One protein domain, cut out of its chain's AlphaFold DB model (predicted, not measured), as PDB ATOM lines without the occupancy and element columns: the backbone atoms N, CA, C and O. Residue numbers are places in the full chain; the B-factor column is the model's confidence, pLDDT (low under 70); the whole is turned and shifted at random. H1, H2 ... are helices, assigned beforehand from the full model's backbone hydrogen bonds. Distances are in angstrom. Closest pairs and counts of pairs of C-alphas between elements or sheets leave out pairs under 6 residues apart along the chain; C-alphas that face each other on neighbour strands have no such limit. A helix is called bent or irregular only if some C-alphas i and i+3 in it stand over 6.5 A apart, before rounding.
ATOM      1  N   GLN A  11     249.375 389.747 405.392       86.50
ATOM      2  CA  GLN A  11     250.009 390.636 406.367       86.50
ATOM      3  C   GLN A  11     251.402 390.126 406.765       86.50
ATOM      4  O   GLN A  11     252.345 390.912 406.924       86.50
ATOM      5  N   ALA A  12     251.552 388.808 406.897       87.62
ATOM      6  CA  ALA A  12     252.837 388.163 407.119       87.62
ATOM      7  C   ALA A  12     253.741 388.215 405.874       87.62
ATOM      8  O   ALA A  12     254.952 388.405 406.023       87.62
ATOM      9  N   TYR A  13     253.176 388.113 404.665       87.50
ATOM     10  CA  TYR A  13     253.915 388.110 403.398       87.50
ATOM     11  C   TYR A  13     254.840 389.323 403.252       87.50
ATOM     12  O   TYR A  13     256.044 389.152 403.062       87.50
ATOM     13  N   GLU A  14     254.316 390.538 403.434       86.12
ATOM     14  CA  GLU A  14     255.107 391.776 403.337       86.12
ATOM     15  C   GLU A  14     256.264 391.810 404.341       86.12
ATOM     16  O   GLU A  14     257.387 392.212 404.026       86.12
ATOM     17  N   THR A  15     256.014 391.325 405.558       90.50
ATOM     18  CA  THR A  15     257.025 391.273 406.620       90.50
ATOM     19  C   THR A  15     258.144 390.288 406.272       90.50
ATOM     20  O   THR A  15     259.328 390.589 406.449       90.50
ATOM     21  N   ILE A  16     257.785 389.117 405.743       88.56
ATOM     22  CA  ILE A  16     258.740 388.088 405.325       88.56
ATOM     23  C   ILE A  16     259.534 388.557 404.107       88.56
ATOM     24  O   ILE A  16     260.757 388.413 404.076       88.56
ATOM     25  N   LEU A  17     258.869 389.171 403.130       85.25
ATOM     26  CA  LEU A  17     259.516 389.725 401.949       85.25
ATOM     27  C   LEU A  17     260.537 390.800 402.338       85.25
ATOM     28  O   LEU A  17     261.670 390.782 401.852       85.25
ATOM     29  N   ALA A  18     260.167 391.701 403.252       86.81
ATOM     30  CA  ALA A  18     261.072 392.708 403.792       86.81
ATOM     31  C   ALA A  18     262.286 392.069 404.482       86.81
ATOM     32  O   ALA A  18     263.412 392.509 404.257       86.81
ATOM     33  N   PHE A  19     262.086 391.000 405.259       87.62
ATOM     34  CA  PHE A  19     263.180 390.257 405.883       87.62
ATOM     35  C   PHE A  19     264.115 389.607 404.853       87.62
ATOM     36  O   PHE A  19     265.330 389.770 404.949       87.62
ATOM     37  N   ILE A  20     263.580 388.911 403.844       85.50
ATOM     38  CA  ILE A  20     264.397 388.252 402.810       85.50
ATOM     39  C   ILE A  20     265.233 389.284 402.048       85.50
ATOM     40  O   ILE A  20     266.407 389.039 401.774       85.50
ATOM     41  N   LYS A  21     264.672 390.469 401.776       82.62
ATOM     42  CA  LYS A  21     265.383 391.585 401.129       82.62
ATOM     43  C   LYS A  21     266.551 392.144 401.961       82.62
ATOM     44  O   LYS A  21     267.406 392.821 401.396       82.62
ATOM     45  N   LEU A  22     266.627 391.862 403.267       86.69
ATOM     46  CA  LEU A  22     267.779 392.211 404.115       86.69
ATOM     47  C   LEU A  22     268.924 391.192 404.027       86.69
ATOM     48  O   LEU A  22     270.040 391.483 404.466       86.69
ATOM     49  N   LEU A  23     268.672 389.991 403.500       85.31
ATOM     50  CA  LEU A  23     269.704 388.970 403.352       85.31
ATOM     51  C   LEU A  23     270.659 389.334 402.204       85.31
ATOM     52  O   LEU A  23     270.253 389.976 401.236       85.31
ATOM     53  N   PRO A  24     271.939 388.919 402.265       83.50
ATOM     54  CA  PRO A  24     272.876 389.201 401.187       83.50
ATOM     55  C   PRO A  24     272.362 388.634 399.850       83.50
ATOM     56  O   PRO A  24     272.057 387.439 399.795       83.50
ATOM     57  N   PRO A  25     272.343 389.420 398.757       71.31
ATOM     58  CA  PRO A  25     271.769 388.996 397.471       71.31
ATOM     59  C   PRO A  25     272.520 387.820 396.827       71.31
ATOM     60  O   PRO A  25     271.979 387.097 396.002       71.31
ATOM     61  N   GLN A  26     273.769 387.582 397.241       74.62
ATOM     62  CA  GLN A  26     274.559 386.415 396.825       74.62
ATOM     63  C   GLN A  26     274.152 385.123 397.560       74.62
ATOM     64  O   GLN A  26     274.656 384.052 397.237       74.62
ATOM     65  N   ARG A  27     273.312 385.227 398.601       73.06
ATOM     66  CA  ARG A  27     272.899 384.119 399.478       73.06
ATOM     67  C   ARG A  27     271.407 383.819 399.398       73.06
ATOM     68  O   ARG A  27     271.040 382.655 399.503       73.06
ATOM     69  N   CYS A  28     270.578 384.840 399.199       72.56
ATOM     70  CA  CYS A  28     269.146 384.702 398.959       72.56
ATOM     71  C   CYS A  28     268.726 385.614 397.812       72.56
ATOM     72  O   CYS A  28     269.126 386.775 397.759       72.56
ATOM     73  N   ARG A  29     267.876 385.089 396.931       72.19
ATOM     74  CA  ARG A  29     267.170 385.863 395.912       72.19
ATOM     75  C   ARG A  29     265.675 385.614 396.060       72.19
ATOM     76  O   ARG A  29     265.273 384.482 396.327       72.19
ATOM     77  N   VAL A  30     264.879 386.664 395.906       73.50
ATOM     78  CA  VAL A  30     263.427 386.538 395.758       73.50
ATOM     79  C   VAL A  30     263.166 386.255 394.287       73.50
ATOM     80  O   VAL A  30     263.668 386.974 393.429       73.50
ATOM     81  N   ILE A  31     262.427 385.189 394.011       71.56
ATOM     82  CA  ILE A  31     262.004 384.832 392.661       71.56
ATOM     83  C   ILE A  31     260.543 385.259 392.562       71.56
ATOM     84  O   ILE A  31     259.680 384.650 393.192       71.56
ATOM     85  N   GLU A  32     260.283 386.346 391.844       68.12
ATOM     86  CA  GLU A  32     258.919 386.785 391.537       68.12
ATOM     87  C   GLU A  32     258.405 385.988 390.331       68.12
ATOM     88  O   GLU A  32     259.190 385.659 389.440       68.12
ATOM     89  N   GLU A  33     257.109 385.661 390.298       59.19
ATOM     90  CA  GLU A  33     256.533 384.758 389.283       59.19
ATOM     91  C   GLU A  33     256.708 385.243 387.832       59.19
ATOM     92  O   GLU A  33     256.612 384.434 386.913       59.19
ATOM     93  N   GLU A  34     256.996 386.531 387.621       56.50
ATOM     94  CA  GLU A  34     257.131 387.149 386.296       56.50
ATOM     95  C   GLU A  34     258.581 387.466 385.877       56.50
ATOM     96  O   GLU A  34     258.783 388.007 384.793       56.50
ATOM     97  N   ASN A  35     259.603 387.152 386.689       51.22
ATOM     98  CA  ASN A  35     260.990 387.501 386.347       51.22
ATOM     99  C   ASN A  35     261.740 386.381 385.595       51.22
ATOM    100  O   ASN A  35     261.910 385.271 386.100       51.22
ATOM    101  N   ASP A  36     262.281 386.748 384.427       55.97
ATOM    102  CA  ASP A  36     263.099 385.976 383.465       55.97
ATOM    103  C   ASP A  36     264.473 385.478 383.998       55.97
ATOM    104  O   ASP A  36     265.318 385.016 383.233       55.97
ATOM    105  N   ASP A  37     264.731 385.553 385.308       66.12
ATOM    106  CA  ASP A  37     266.058 385.308 385.907       66.12
ATOM    107  C   ASP A  37     266.285 383.858 386.388       66.12
ATOM    108  O   ASP A  37     267.291 383.552 387.046       66.12
ATOM    109  N   LEU A  38     265.354 382.948 386.091       70.94
ATOM    110  CA  LEU A  38     265.525 381.520 386.355       70.94
ATOM    111  C   LEU A  38     266.132 380.809 385.148       70.94
ATOM    112  O   LEU A  38     265.690 380.988 384.014       70.94
ATOM    113  N   THR A  39     267.099 379.926 385.391       78.81
ATOM    114  CA  THR A  39     267.550 379.008 384.338       78.81
ATOM    115  C   THR A  39     266.465 377.967 384.036       78.81
ATOM    116  O   THR A  39     265.632 377.656 384.888       78.81
ATOM    117  N   GLU A  40     266.481 377.360 382.844       80.00
ATOM    118  CA  GLU A  40     265.528 376.292 382.477       80.00
ATOM    119  C   GLU A  40     265.520 375.126 383.482       80.00
ATOM    120  O   GLU A  40     264.480 374.516 383.747       80.00
ATOM    121  N   GLU A  41     266.679 374.833 384.074       80.88
ATOM    122  CA  GLU A  41     266.837 373.797 385.092       80.88
ATOM    123  C   GLU A  41     266.132 374.186 386.401       80.88
ATOM    124  O   GLU A  41     265.441 373.367 387.008       80.88
ATOM    125  N   GLU A  42     266.226 375.455 386.801       78.75
ATOM    126  CA  GLU A  42     265.556 375.991 387.988       78.75
ATOM    127  C   GLU A  42     264.040 376.071 387.803       78.75
ATOM    128  O   GLU A  42     263.296 375.693 388.709       78.75
ATOM    129  N   ILE A  43     263.577 376.484 386.619       80.56
ATOM    130  CA  ILE A  43     262.153 376.481 386.251       80.56
ATOM    131  C   ILE A  43     261.599 375.059 386.332       80.56
ATOM    132  O   ILE A  43     260.569 374.820 386.962       80.56
ATOM    133  N   THR A  44     262.300 374.101 385.721       83.12
ATOM    134  CA  THR A  44     261.905 372.687 385.731       83.12
ATOM    135  C   THR A  44     261.829 372.150 387.157       83.12
ATOM    136  O   THR A  44     260.848 371.509 387.529       83.12
ATOM    137  N   HIS A  45     262.834 372.454 387.977       82.81
ATOM    138  CA  HIS A  45     262.869 372.022 389.367       82.81
ATOM    139  C   HIS A  45     261.709 372.604 390.190       82.81
ATOM    140  O   HIS A  45     261.018 371.854 390.875       82.81
ATOM    141  N   ILE A  46     261.436 373.909 390.080       80.50
ATOM    142  CA  ILE A  46     260.317 374.559 390.783       80.50
ATOM    143  C   ILE A  46     258.972 373.972 390.337       80.50
ATOM    144  O   ILE A  46     258.118 373.696 391.179       80.50
ATOM    145  N   ASN A  47     258.781 373.750 389.035       82.88
ATOM    146  CA  ASN A  47     257.551 373.164 388.503       82.88
ATOM    147  C   ASN A  47     257.325 371.735 389.005       82.88
ATOM    148  O   ASN A  47     256.195 371.388 389.349       82.88
ATOM    149  N   ASN A  48     258.386 370.931 389.108       84.31
ATOM    150  CA  ASN A  48     258.301 369.595 389.696       84.31
ATOM    151  C   ASN A  48     257.893 369.670 391.173       84.31
ATOM    152  O   ASN A  48     256.929 369.015 391.559       84.31
ATOM    153  N   CYS A  49     258.525 370.544 391.966       81.31
ATOM    154  CA  CYS A  49     258.138 370.742 393.365       81.31
ATOM    155  C   CYS A  49     256.672 371.186 393.504       81.31
ATOM    156  O   CYS A  49     255.952 370.683 394.361       81.31
ATOM    157  N   ARG A  50     256.193 372.098 392.644       81.56
ATOM    158  CA  ARG A  50     254.780 372.523 392.625       81.56
ATOM    159  C   ARG A  50     253.840 371.359 392.297       81.56
ATOM    160  O   ARG A  50     252.783 371.244 392.912       81.56
ATOM    161  N   ALA A  51     254.213 370.502 391.346       84.81
ATOM    162  CA  ALA A  51     253.417 369.341 390.957       84.81
ATOM    163  C   ALA A  51     253.345 368.273 392.061       84.81
ATOM    164  O   ALA A  51     252.289 367.666 392.238       84.81
ATOM    165  N   GLU A  52     254.433 368.063 392.801       84.50
ATOM    166  CA  GLU A  52     254.496 367.166 393.964       84.50
ATOM    167  C   GLU A  52     253.626 367.695 395.115       84.50
ATOM    168  O   GLU A  52     252.749 366.982 395.607       84.50
ATOM    169  N   ILE A  53     253.753 368.988 395.443       82.88
ATOM    170  CA  ILE A  53     252.913 369.660 396.450       82.88
ATOM    171  C   ILE A  53     251.425 369.558 396.088       82.88
ATOM    172  O   ILE A  53     250.602 369.247 396.948       82.88
ATOM    173  N   ALA A  54     251.060 369.770 394.819       81.38
ATOM    174  CA  ALA A  54     249.671 369.668 394.360       81.38
ATOM    175  C   ALA A  54     249.089 368.247 394.496       81.38
ATOM    176  O   ALA A  54     247.871 368.082 394.569       81.38
ATOM    177  N   GLN A  55     249.947 367.225 394.540       88.88
ATOM    178  CA  GLN A  55     249.570 365.830 394.783       88.88
ATOM    179  C   GLN A  55     249.586 365.462 396.276       88.88
ATOM    180  O   GLN A  55     249.244 364.333 396.626       88.88
ATOM    181  N   GLY A  56     249.942 366.404 397.156       83.00
ATOM    182  CA  GLY A  56     250.106 366.173 398.590       83.00
ATOM    183  C   GLY A  56     251.369 365.385 398.942       83.00
ATOM    184  O   GLY A  56     251.445 364.833 400.040       83.00
ATOM    185  N   ASP A  57     252.338 365.298 398.025       82.56
ATOM    186  CA  ASP A  57     253.632 364.670 398.277       82.56
ATOM    187  C   ASP A  57     254.626 365.717 398.788       82.56
ATOM    188  O   ASP A  57     255.061 366.610 398.062       82.56
ATOM    189  N   TYR A  58     254.983 365.588 400.067       81.25
ATOM    190  CA  TYR A  58     255.958 366.445 400.740       81.25
ATOM    191  C   TYR A  58     257.248 365.695 401.097       81.25
ATOM    192  O   TYR A  58     258.054 366.200 401.872       81.25
ATOM    193  N   SER A  59     257.464 364.495 400.550       81.25
ATOM    194  CA  SER A  59     258.596 363.622 400.906       81.25
ATOM    195  C   SER A  59     259.977 364.219 400.609       81.25
ATOM    196  O   SER A  59     260.967 363.805 401.209       81.25
ATOM    197  N   GLN A  60     260.050 365.193 399.696       74.56
ATOM    198  CA  GLN A  60     261.271 365.931 399.361       74.56
ATOM    199  C   GLN A  60     261.603 367.057 400.356       74.56
ATOM    200  O   GLN A  60     262.689 367.636 400.277       74.56
ATOM    201  N   PHE A  61     260.691 367.391 401.274       75.88
ATOM    202  CA  PHE A  61     260.870 368.469 402.240       75.88
ATOM    203  C   PHE A  61     261.256 367.913 403.611       75.88
ATOM    204  O   PHE A  61     260.686 366.936 404.092       75.88
ATOM    205  N   ASP A  62     262.228 368.562 404.252       74.06
ATOM    206  CA  ASP A  62     262.574 368.267 405.640       74.06
ATOM    207  C   ASP A  62     261.391 368.667 406.541       74.06
ATOM    208  O   ASP A  62     260.868 369.781 406.432       74.06
ATOM    209  N   GLU A  63     260.975 367.783 407.452       77.06
ATOM    210  CA  GLU A  63     259.993 368.154 408.471       77.06
ATOM    211  C   GLU A  63     260.551 369.283 409.340       77.06
ATOM    212  O   GLU A  63     261.735 369.295 409.689       77.06
ATOM    213  N   TRP A  64     259.691 370.223 409.737       66.50
ATOM    214  CA  TRP A  64     260.093 371.370 410.556       66.50
ATOM    215  C   TRP A  64     260.806 370.948 411.852       66.50
ATOM    216  O   TRP A  64     261.744 371.603 412.297       66.50
ATOM    217  N   GLU A  65     260.423 369.802 412.417       72.25
ATOM    218  CA  GLU A  65     261.023 369.205 413.617       72.25
ATOM    219  C   GLU A  65     262.462 368.695 413.402       72.25
ATOM    220  O   GLU A  65     263.207 368.495 414.365       72.25
ATOM    221  N   MET A  66     262.876 368.504 412.147       70.75
ATOM    222  CA  MET A  66     264.222 368.068 411.765       70.75
ATOM    223  C   MET A  66     265.172 369.232 411.453       70.75
ATOM    224  O   MET A  66     266.386 369.022 411.356       70.75
ATOM    225  N   VAL A  67     264.656 370.457 411.342       63.91
ATOM    226  CA  VAL A  67     265.464 371.664 411.139       63.91
ATOM    227  C   VAL A  67     265.974 372.158 412.502       63.91
ATOM    228  O   VAL A  67     265.221 372.730 413.286       63.91
TER     229      VAL A  67
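Overview. This is residues 11 to 67 of the 68 residues of an uncharacterized protein of Thioflexothrix psekupsii (UniProt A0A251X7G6). Picture an open, loose horseshoe with an empty middle: the longer helix H2 and the shorter H1 are held apart by a long looping link, and residues 55 to 67 trail on from H2, with residues 62 to 67 sticking out free. The printed part has 57 residues with two named helices, H1 then H2, and no named strand. It is all helix by class, though under half of the residues, 26, are in named elements. It is loose, with a radius of gyration of the C-alphas of 13.8 A and spans of 32 by 32 by 23 A.

Arrangement. H2, residues 40 to 54, is apart from H1, residues 11 to 21: no C-alpha of the one is within 8 A of the other. In H2 every O i to N i+4 pair is within hydrogen-bond range; in H1, 6 of 7 are.

Along the chain. Find C-alpha 40 at (265.528, 376.292, 382.477); from there H2 runs 20.9 A to C-alpha 54. H1 runs 16.3 A from C-alpha 11 at (250.009, 390.636, 406.367) to C-alpha 21; it is neither bent nor irregular, but only just: C-alphas 11 and 14 are 6.0 A apart.

Size, cuts and confidence. The C-alphas farthest apart, of Asp 36 and Glu 65, are 34.6 A apart. The printed part has no cut, and H1 to H2 is a long link of 18 residues. The model's pLDDT is under 70 at residues 32 to 37, 64 and 67.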